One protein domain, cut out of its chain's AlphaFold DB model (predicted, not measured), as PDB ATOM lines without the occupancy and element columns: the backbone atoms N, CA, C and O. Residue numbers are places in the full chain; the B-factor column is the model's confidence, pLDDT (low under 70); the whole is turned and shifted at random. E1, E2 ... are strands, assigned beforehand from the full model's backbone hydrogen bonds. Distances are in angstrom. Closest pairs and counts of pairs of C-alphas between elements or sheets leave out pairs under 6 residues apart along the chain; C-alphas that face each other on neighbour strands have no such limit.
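What this domain is: This is residues 3 to 72 of the 210 residues of an uncharacterized protein of Opitutae bacterium Tous-C5TDCM (UniProt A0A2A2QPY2). A strongly twisted wall of three strands, E2, E6 and E5, is continued past its edge strand E2 by the small hairpin E3-E4, and the long link of residues 15 to 28 passes over one face of this wall, giving a half-closed barrel. A second small pair, E1 with E7, makes one end of the longest axis. The printed part has 70 residues, with no named helix and seven strands, E1 to E7 in that order along the chain, 35 residues in all; the class is all strand. The sheets, E2-E6-E5, E1-E7 and E3-E4, are antiparallel. The whole is compact, with a radius of gyration of the C-alphas of 11.2 A, and rounded, spanning 32 by 25 by 20 A.

How they stand to each other: In the largest sheet the inner strand E6, residues 59 to 65, is antiparallel to E2, residues 8 to 14, at 152 degrees between directions; N 11 and O 62 are 2.9 A apart, within hydrogen-bond range. On E6 also pairs E5, residues 50 to 56, antiparallel at 155 degrees, with N 63 and O 51 at 2.7 A; E5 and E6 form a hairpin. E2 and E5 are the edge strands. E3, residues 29 to 31, has 7 pairs of C-alphas within 8 A of E2, the closest those of Tyr 12 and Thr 31, 5.0 A. E3 and E6 are near each other. E3 forms a hairpin with E4, residues 40 to 43, antiparallel at 150 degrees, with N 30 and O 42 at 2.8 A. E1, residues 3 to 5, and E7, residues 68 to 71, are antiparallel at 154 degrees, with N 5 and O 68 at 2.8 A. The closest C-alphas of E4 and E7, those of Thr 42 and Leu 68, are 7.9 A apart. E1 runs on into E2 across a break of 2 residues, at 88 degrees. E3 and E5 are apart.

Where its parts are: E2 is 19.1 A long from first to last C-alpha, from C-alpha 8 at (-47.060, -9.189, -20.290) to C-alpha 14 at (-37.040, -17.796, -6.542). E6 is 18.6 A and E5 16.4 A long. E7 is 9.7 A, E4 7.6 A, and E1 and E3 are 6.2 A each. E7 ends at C-alpha 71, (-38.042, -21.169, -30.162).

The domain as a whole: The two C-alphas farthest apart, those of Lys 20 and Ile 72, are 34.9 A apart. The printed part has no cut. The link from E2 to E3, 14 residues, is long. The mean pLDDT of the printed part is 71.8, and 28 residues are under 70, among them residues 3 to 8, 44 to 49 and 66 to 72.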
ATOM      1  N   VAL A   3     -41.172 -18.008 -32.608       59.03
ATOM      2  CA  VAL A   3     -42.497 -17.458 -32.318       59.03
ATOM      3  C   VAL A   3     -42.293 -16.242 -31.433       59.03
ATOM      4  O   VAL A   3     -41.711 -16.330 -30.352       59.03
ATOM      5  N   GLU A   4     -42.753 -15.095 -31.913       69.12
ATOM      6  CA  GLU A   4     -42.740 -13.859 -31.151       69.12
ATOM      7  C   GLU A   4     -44.020 -13.776 -30.324       69.12
ATOM      8  O   GLU A   4     -45.114 -13.629 -30.866       69.12
ATOM      9  N   LEU A   5     -43.888 -13.874 -29.007       65.00
ATOM     10  CA  LEU A   5     -44.996 -13.700 -28.088       65.00
ATOM     11  C   LEU A   5     -44.940 -12.253 -27.585       65.00
ATOM     12  O   LEU A   5     -44.027 -11.852 -26.855       65.00
ATOM     13  N   GLN A   6     -45.906 -11.449 -28.028       57.75
ATOM     14  CA  GLN A   6     -46.176 -10.144 -27.439       57.75
ATOM     15  C   GLN A   6     -47.128 -10.326 -26.268       57.75
ATOM     16  O   GLN A   6     -48.224 -10.860 -26.423       57.75
ATOM     17  N   GLY A   7     -46.717  -9.852 -25.104       54.97
ATOM     18  CA  GLY A   7     -47.603  -9.757 -23.965       54.97
ATOM     19  C   GLY A   7     -46.843  -9.493 -22.678       54.97
ATOM     20  O   GLY A   7     -45.630  -9.702 -22.616       54.97
ATOM     21  N   PRO A   8     -47.558  -9.053 -21.637       67.50
ATOM     22  CA  PRO A   8     -47.060  -9.189 -20.290       67.50
ATOM     23  C   PRO A   8     -47.080 -10.676 -19.915       67.50
ATOM     24  O   PRO A   8     -48.143 -11.294 -19.877       67.50
ATOM     25  N   PHE A   9     -45.914 -11.247 -19.634       73.06
ATOM     26  CA  PHE A   9     -45.789 -12.635 -19.208       73.06
ATOM     27  C   PHE A   9     -45.772 -12.727 -17.697       73.06
ATOM     28  O   PHE A   9     -45.007 -12.031 -17.032       73.06
ATOM     29  N   GLU A  10     -46.589 -13.617 -17.155       79.19
ATOM     30  CA  GLU A  10     -46.472 -13.998 -15.759       79.19
ATOM     31  C   GLU A  10     -45.417 -15.089 -15.633       79.19
ATOM     32  O   GLU A  10     -45.461 -16.109 -16.323       79.19
ATOM     33  N   ALA A  11     -44.441 -14.846 -14.772       78.44
ATOM     34  CA  ALA A  11     -43.400 -15.799 -14.458       78.44
ATOM     35  C   ALA A  11     -43.145 -15.814 -12.955       78.44
ATOM     36  O   ALA A  11     -43.520 -14.905 -12.217       78.44
ATOM     37  N   TYR A  12     -42.478 -16.860 -12.504       81.38
ATOM     38  CA  TYR A  12     -42.092 -17.050 -11.124       81.38
ATOM     39  C   TYR A  12     -40.575 -17.061 -11.039       81.38
ATOM     40  O   TYR A  12     -39.881 -17.639 -11.874       81.38
ATOM     41  N   VAL A  13     -40.047 -16.409 -10.017       82.69
ATOM     42  CA  VAL A  13     -38.619 -16.407  -9.713       82.69
ATOM     43  C   VAL A  13     -38.431 -16.790  -8.255       82.69
ATOM     44  O   VAL A  13     -39.291 -16.526  -7.415       82.69
ATOM     45  N   LEU A  14     -37.333 -17.463  -7.931       80.50
ATOM     46  CA  LEU A  14     -37.040 -17.796  -6.542       80.50
ATOM     47  C   LEU A  14     -36.678 -16.532  -5.767       80.50
ATOM     48  O   LEU A  14     -35.913 -15.706  -6.249       80.50
ATOM     49  N   ASN A  15     -37.124 -16.443  -4.515       76.44
ATOM     50  CA  ASN A  15     -36.832 -15.287  -3.659       76.44
ATOM     51  C   ASN A  15     -35.321 -15.045  -3.473       76.44
ATOM     52  O   ASN A  15     -34.900 -13.920  -3.236       76.44
ATOM     53  N   LYS A  16     -34.503 -16.100  -3.592       78.50
ATOM     54  CA  LYS A  16     -33.034 -16.014  -3.522       78.50
ATOM     55  C   LYS A  16     -32.414 -15.264  -4.711       78.50
ATOM     56  O   LYS A  16     -31.293 -14.788  -4.600       78.50
ATOM     57  N   ASP A  17     -33.131 -15.217  -5.832       71.94
ATOM     58  CA  ASP A  17     -32.704 -14.618  -7.096       71.94
ATOM     59  C   ASP A  17     -33.334 -13.219  -7.288       71.94
ATOM     60  O   ASP A  17     -33.306 -12.661  -8.386       71.94
ATOM     61  N   LEU A  18     -33.887 -12.632  -6.213       74.56
ATOM     62  CA  LEU A  18     -34.213 -11.209  -6.129       74.56
ATOM     63  C   LEU A  18     -33.138 -10.466  -5.338       74.56
ATOM     64  O   LEU A  18     -32.629 -10.928  -4.315       74.56
ATOM     65  N   THR A  19     -32.829  -9.264  -5.798       71.19
ATOM     66  CA  THR A  19     -32.020  -8.308  -5.051       71.19
ATOM     67  C   THR A  19     -32.820  -7.724  -3.882       71.19
ATOM     68  O   THR A  19     -34.049  -7.782  -3.835       71.19
ATOM     69  N   LYS A  20     -32.125  -7.082  -2.935       71.69
ATOM     70  CA  LYS A  20     -32.772  -6.348  -1.831       71.69
ATOM     71  C   LYS A  20     -33.647  -5.179  -2.307       71.69
ATOM     72  O   LYS A  20     -34.468  -4.702  -1.533       71.69
ATOM     73  N   ALA A  21     -33.464  -4.733  -3.551       66.75
ATOM     74  CA  ALA A  21     -34.274  -3.702  -4.192       66.75
ATOM     75  C   ALA A  21     -35.571  -4.257  -4.809       66.75
ATOM     76  O   ALA A  21     -36.305  -3.498  -5.426       66.75
ATOM     77  N   LEU A  22     -35.858  -5.556  -4.628       66.69
ATOM     78  CA  LEU A  22     -36.953  -6.281  -5.282       66.69
ATOM     79  C   LEU A  22     -36.791  -6.414  -6.808       66.69
ATOM     80  O   LEU A  22     -37.698  -6.889  -7.485       66.69
ATOM     81  N   ASP A  23     -35.612  -6.100  -7.344       67.19
ATOM     82  CA  ASP A  23     -35.294  -6.363  -8.743       67.19
ATOM     83  C   ASP A  23     -34.849  -7.809  -8.937       67.19
ATOM     84  O   ASP A  23     -34.105  -8.365  -8.123       67.19
ATOM     85  N   VAL A  24     -35.260  -8.408 -10.051       70.31
ATOM     86  CA  VAL A  24     -34.816  -9.746 -10.439       70.31
ATOM     87  C   VAL A  24     -33.345  -9.697 -10.839       70.31
ATOM     88  O   VAL A  24     -32.958  -8.914 -11.706       70.31
ATOM     89  N   VAL A  25     -32.522 -10.563 -10.244       70.31
ATOM     90  CA  VAL A  25     -31.100 -10.663 -10.594       70.31
ATOM     91  C   VAL A  25     -30.982 -11.038 -12.073       70.31
ATOM     92  O   VAL A  25     -31.591 -12.028 -12.479       70.31
ATOM     93  N   PRO A  26     -30.221 -10.298 -12.897       67.69
ATOM     94  CA  PRO A  26     -30.038 -10.634 -14.304       67.69
ATOM     95  C   PRO A  26     -29.349 -11.994 -14.457       67.69
ATOM     96  O   PRO A  26     -28.350 -12.283 -13.805       67.69
ATOM     97  N   GLY A  27     -29.892 -12.839 -15.329       68.00
ATOM     98  CA  GLY A  27     -29.474 -14.226 -15.523       68.00
ATOM     99  C   GLY A  27     -30.261 -15.246 -14.694       68.00
ATOM    100  O   GLY A  27     -30.094 -16.448 -14.920       68.00
ATOM    101  N   ALA A  28     -31.141 -14.801 -13.793       74.25
ATOM    102  CA  ALA A  28     -32.029 -15.673 -13.036       74.25
ATOM    103  C   ALA A  28     -33.035 -16.389 -13.959       74.25
ATOM    104  O   ALA A  28     -33.607 -15.768 -14.864       74.25
ATOM    105  N   PRO A  29     -33.272 -17.696 -13.755       73.50
ATOM    106  CA  PRO A  29     -34.275 -18.429 -14.511       73.50
ATOM    107  C   PRO A  29     -35.679 -18.018 -14.052       73.50
ATOM    108  O   PRO A  29     -36.044 -18.211 -12.893       73.50
ATOM    109  N   LEU A  30     -36.469 -17.485 -14.980       79.25
ATOM    110  CA  LEU A  30     -37.888 -17.211 -14.786       79.25
ATOM    111  C   LEU A  30     -38.680 -18.453 -15.185       79.25
ATOM    112  O   LEU A  30     -38.607 -18.884 -16.336       79.25
ATOM    113  N   THR A  31     -39.408 -19.056 -14.251       79.31
ATOM    114  CA  THR A  31     -40.189 -20.278 -14.468       79.31
ATOM    115  C   THR A  31     -41.660 -19.974 -14.726       79.31
ATOM    116  O   THR A  31     -42.191 -18.972 -14.261       79.31
ATOM    117  N   LEU A  32     -42.341 -20.848 -15.467       79.94
ATOM    118  CA  LEU A  32     -43.785 -20.740 -15.714       79.94
ATOM    119  C   LEU A  32     -44.637 -21.074 -14.487       79.94
ATOM    120  O   LEU A  32     -45.757 -20.592 -14.361       79.94
ATOM    121  N   GLU A  33     -44.108 -21.886 -13.574       76.56
ATOM    122  CA  GLU A  33     -44.815 -22.321 -12.371       76.56
ATOM    123  C   GLU A  33     -43.946 -22.089 -11.125       76.56
ATOM    124  O   GLU A  33     -42.710 -22.149 -11.214       76.56
ATOM    125  N   PRO A  34     -44.557 -21.890  -9.941       78.44
ATOM    126  CA  PRO A  34     -43.856 -21.763  -8.663       78.44
ATOM    127  C   PRO A  34     -43.405 -23.139  -8.133       78.44
ATOM    128  O   PRO A  34     -43.734 -23.544  -7.015       78.44
ATOM    129  N   LYS A  35     -42.667 -23.902  -8.949       72.69
ATOM    130  CA  LYS A  35     -42.203 -25.260  -8.634       72.69
ATOM    131  C   LYS A  35     -40.761 -25.483  -9.085       72.69
ATOM    132  O   LYS A  35     -40.333 -25.042 -10.148       72.69
ATOM    133  N   ALA A  36     -40.008 -26.235  -8.283       65.88
ATOM    134  CA  ALA A  36     -38.656 -26.650  -8.637       65.88
ATOM    135  C   ALA A  36     -38.707 -27.645  -9.811       65.88
ATOM    136  O   ALA A  36     -39.305 -28.713  -9.687       65.88
ATOM    137  N   GLY A  37     -38.101 -27.278 -10.944       60.47
ATOM    138  CA  GLY A  37     -38.131 -28.062 -12.186       60.47
ATOM    139  C   GLY A  37     -39.242 -27.673 -13.167       60.47
ATOM    140  O   GLY A  37     -39.406 -28.347 -14.179       60.47
ATOM    141  N   ALA A  38     -39.993 -26.604 -12.887       69.00
ATOM    142  CA  ALA A  38     -40.918 -26.023 -13.852       69.00
ATOM    143  C   ALA A  38     -40.180 -25.520 -15.103       69.00
ATOM    144  O   ALA A  38     -39.016 -25.113 -15.033       69.00
ATOM    145  N   GLY A  39     -40.875 -25.525 -16.242       70.69
ATOM    146  CA  GLY A  39     -40.340 -25.016 -17.502       70.69
ATOM    147  C   GLY A  39     -39.845 -23.576 -17.349       70.69
ATOM    148  O   GLY A  39     -40.574 -22.709 -16.860       70.69
ATOM    149  N   VAL A  40     -38.594 -23.332 -17.740       78.00
ATOM    150  CA  VAL A  40     -37.992 -21.993 -17.725       78.00
ATOM    151  C   VAL A  40     -38.535 -21.224 -18.923       78.00
ATOM    152  O   VAL A  40     -38.256 -21.579 -20.065       78.00
ATOM    153  N   LEU A  41     -39.313 -20.178 -18.654       70.50
ATOM    154  CA  LEU A  41     -39.879 -19.296 -19.667       70.50
ATOM    155  C   LEU A  41     -38.780 -18.488 -20.359       70.50
ATOM    156  O   LEU A  41     -38.717 -18.410 -21.581       70.50
ATOM    157  N   THR A  42     -37.916 -17.862 -19.566       69.88
ATOM    158  CA  THR A  42     -36.800 -17.055 -20.058       69.88
ATOM    159  C   THR A  42     -35.786 -16.843 -18.937       69.88
ATOM    160  O   THR A  42     -36.041 -17.156 -17.776       69.88
ATOM    161  N   LYS A  43     -34.618 -16.304 -19.273       76.12
ATOM    162  CA  LYS A  43     -33.692 -15.757 -18.278       76.12
ATOM    163  C   LYS A  43     -33.950 -14.261 -18.150       76.12
ATOM    164  O   LYS A  43     -34.178 -13.597 -19.165       76.12
ATOM    165  N   SER A  44     -33.918 -13.749 -16.928       66.25
ATOM    166  CA  SER A  44     -34.019 -12.314 -16.675       66.25
ATOM    167  C   SER A  44     -32.844 -11.575 -17.317       66.25
ATOM    168  O   SER A  44     -31.700 -12.037 -17.299       66.25
ATOM    169  N   VAL A  45     -33.116 -10.414 -17.898       67.25
ATOM    170  CA  VAL A  45     -32.098  -9.506 -18.430       67.25
ATOM    171  C   VAL A  45     -32.142  -8.214 -17.619       67.25
ATOM    172  O   VAL A  45     -33.209  -7.775 -17.212       67.25
ATOM    173  N   ALA A  46     -30.987  -7.582 -17.388       57.69
ATOM    174  CA  ALA A  46     -30.865  -6.390 -16.532       57.69
ATOM    175  C   ALA A  46     -31.690  -5.175 -17.004       57.69
ATOM    176  O   ALA A  46     -31.834  -4.206 -16.271       57.69
ATOM    177  N   SER A  47     -32.214  -5.217 -18.231       61.09
ATOM    178  CA  SER A  47     -33.041  -4.166 -18.827       61.09
ATOM    179  C   SER A  47     -34.535  -4.519 -18.861       61.09
ATOM    180  O   SER A  47     -35.313  -3.808 -19.501       61.09
ATOM    181  N   ASP A  48     -34.944  -5.620 -18.230       64.06
ATOM    182  CA  ASP A  48     -36.333  -6.063 -18.233       64.06
ATOM    183  C   ASP A  48     -37.170  -5.246 -17.243       64.06
ATOM    184  O   ASP A  48     -36.852  -5.157 -16.058       64.06
ATOM    185  N   LYS A  49     -38.281  -4.675 -17.723       68.25
ATOM    186  CA  LYS A  49     -39.299  -4.093 -16.846       68.25
ATOM    187  C   LYS A  49     -40.096  -5.224 -16.210       68.25
ATOM    188  O   LYS A  49     -40.895  -5.889 -16.874       68.25
ATOM    189  N   VAL A  50     -39.847  -5.435 -14.926       70.50
ATOM    190  CA  VAL A  50     -40.485  -6.478 -14.134       70.50
ATOM    191  C   VAL A  50     -41.328  -5.833 -13.040       70.50
ATOM    192  O   VAL A  50     -40.818  -5.062 -12.235       70.50
ATOM    193  N   THR A  51     -42.616  -6.165 -12.993       74.31
ATOM    194  CA  THR A  51     -43.529  -5.737 -11.927       74.31
ATOM    195  C   THR A  51     -43.854  -6.937 -11.051       74.31
ATOM    196  O   THR A  51     -44.342  -7.941 -11.555       74.31
ATOM    197  N   ILE A  52     -43.616  -6.866  -9.743       78.69
ATOM    198  CA  ILE A  52     -43.999  -7.952  -8.830       78.69
ATOM    199  C   ILE A  52     -45.514  -7.927  -8.632       78.69
ATOM    200  O   ILE A  52     -46.067  -6.926  -8.180       78.69
ATOM    201  N   THR A  53     -46.179  -9.034  -8.952       80.12
ATOM    202  CA  THR A  53     -47.639  -9.170  -8.825       80.12
ATOM    203  C   THR A  53     -48.033  -9.873  -7.529       80.12
ATOM    204  O   THR A  53     -49.117  -9.634  -7.006       80.12
ATOM    205  N   GLY A  54     -47.166 -10.732  -6.984       75.81
ATOM    206  CA  GLY A  54     -47.489 -11.497  -5.783       75.81
ATOM    207  C   GLY A  54     -46.327 -12.320  -5.236       75.81
ATOM    208  O   GLY A  54     -45.299 -12.492  -5.887       75.81
ATOM    209  N   LEU A  55     -46.500 -12.850  -4.025       80.31
ATOM    210  CA  LEU A  55     -45.519 -13.700  -3.353       80.31
ATOM    211  C   LEU A  55     -46.146 -15.061  -3.023       80.31
ATOM    212  O   LEU A  55     -47.153 -15.144  -2.327       80.31
ATOM    213  N   TYR A  56     -45.516 -16.132  -3.492       73.44
ATOM    214  CA  TYR A  56     -45.913 -17.528  -3.313       73.44
ATOM    215  C   TYR A  56     -44.847 -18.280  -2.511       73.44
ATOM    216  O   TYR A  56     -44.073 -19.087  -3.031       73.44
ATOM    217  N   GLY A  57     -44.791 -18.002  -1.207       81.31
ATOM    218  CA  GLY A  57     -43.855 -18.644  -0.282       81.31
ATOM    219  C   GLY A  57     -42.397 -18.389  -0.671       81.31
ATOM    220  O   GLY A  57     -41.862 -17.317  -0.406       81.31
ATOM    221  N   LYS A  58     -41.747 -19.384  -1.289       79.06
ATOM    222  CA  LYS A  58     -40.349 -19.304  -1.763       79.06
ATOM    223  C   LYS A  58     -40.204 -18.711  -3.172       79.06
ATOM    224  O   LYS A  58     -39.075 -18.556  -3.642       79.06
ATOM    225  N   TRP A  59     -41.322 -18.423  -3.830       82.00
ATOM    226  CA  TRP A  59     -41.391 -17.904  -5.188       82.00
ATOM    227  C   TRP A  59     -42.025 -16.523  -5.189       82.00
ATOM    228  O   TRP A  59     -42.987 -16.274  -4.470       82.00
ATOM    229  N   THR A  60     -41.523 -15.638  -6.032       80.88
ATOM    230  CA  THR A  60     -42.118 -14.337  -6.307       80.88
ATOM    231  C   THR A  60     -42.743 -14.392  -7.692       80.88
ATOM    232  O   THR A  60     -42.068 -14.749  -8.658       80.88
ATOM    233  N   GLN A  61     -44.033 -14.079  -7.778       82.50
ATOM    234  CA  GLN A  61     -44.725 -13.907  -9.047       82.50
ATOM    235  C   GLN A  61     -44.398 -12.526  -9.591       82.50
ATOM    236  O   GLN A  61     -44.615 -11.499  -8.941       82.50
ATOM    237  N   ILE A  62     -43.906 -12.521 -10.814       82.62
ATOM    238  CA  ILE A  62     -43.532 -11.332 -11.541       82.62
ATOM    239  C   ILE A  62     -44.295 -11.261 -12.857       82.62
ATOM    240  O   ILE A  62     -44.571 -12.268 -13.506       82.62
ATOM    241  N   ARG A  63     -44.615 -10.043 -13.263       78.38
ATOM    242  CA  ARG A  63     -45.154  -9.696 -14.565       78.38
ATOM    243  C   ARG A  63     -44.040  -9.042 -15.365       78.38
ATOM    244  O   ARG A  63     -43.606  -7.935 -15.055       78.38
ATOM    245  N   LEU A  64     -43.558  -9.760 -16.365       78.00
ATOM    246  CA  LEU A  64     -42.533  -9.322 -17.294       78.00
ATOM    247  C   LEU A  64     -43.208  -8.687 -18.510       78.00
ATOM    248  O   LEU A  64     -43.815  -9.391 -19.315       78.00
ATOM    249  N   ASP A  65     -43.089  -7.370 -18.662       73.56
ATOM    250  CA  ASP A  65     -43.609  -6.662 -19.835       73.56
ATOM    251  C   ASP A  65     -42.516  -6.553 -20.903       73.56
ATOM    252  O   ASP A  65     -41.823  -5.542 -21.049       73.56
ATOM    253  N   ARG A  66     -42.282  -7.671 -21.595       68.81
ATOM    254  CA  ARG A  66     -41.264  -7.779 -22.638       68.81
ATOM    255  C   ARG A  66     -41.724  -8.733 -23.725       68.81
ATOM    256  O   ARG A  66     -42.205  -9.820 -23.440       68.81
ATOM    257  N   LYS A  67     -41.443  -8.378 -24.980       68.62
ATOM    258  CA  LYS A  67     -41.568  -9.287 -26.125       68.62
ATOM    259  C   LYS A  67     -40.606 -10.470 -25.960       68.62
ATOM    260  O   LYS A  67     -39.384 -10.290 -25.976       68.62
ATOM    261  N   LEU A  68     -41.146 -11.675 -25.799       67.81
ATOM    262  CA  LEU A  68     -40.358 -12.901 -25.729       67.81
ATOM    263  C   LEU A  68     -40.309 -13.554 -27.106       67.81
ATOM    264  O   LEU A  68     -41.325 -13.686 -27.786       67.81
ATOM    265  N   VAL A  69     -39.115 -13.973 -27.518       64.00
ATOM    266  CA  VAL A  69     -38.929 -14.796 -28.713       64.00
ATOM    267  C   VAL A  69     -38.725 -16.225 -28.234       64.00
ATOM    268  O   VAL A  69     -37.666 -16.567 -27.708       64.00
ATOM    269  N   GLY A  70     -39.767 -17.038 -28.363       58.62
ATOM    270  CA  GLY A  70     -39.715 -18.463 -28.075       58.62
ATOM    271  C   GLY A  70     -39.241 -19.228 -29.302       58.62
ATOM    272  O   GLY A  70     -39.658 -18.949 -30.426       58.62
ATOM    273  N   TYR A  71     -38.384 -20.224 -29.106       59.62
ATOM    274  CA  TYR A  71     -38.042 -21.169 -30.162       59.62
ATOM    275  C   TYR A  71     -38.863 -22.432 -29.953       59.62
ATOM    276  O   TYR A  71     -38.672 -23.143 -28.970       59.62
ATOM    277  N   ILE A  72     -39.764 -22.724 -30.888       59.03
ATOM    278  CA  ILE A  72     -40.371 -24.051 -30.960       59.03
ATOM    279  C   ILE A  72     -39.393 -24.978 -31.681       59.03
ATOM    280  O   ILE A  72     -38.970 -24.712 -32.818       59.03
TER     281      ILE A  72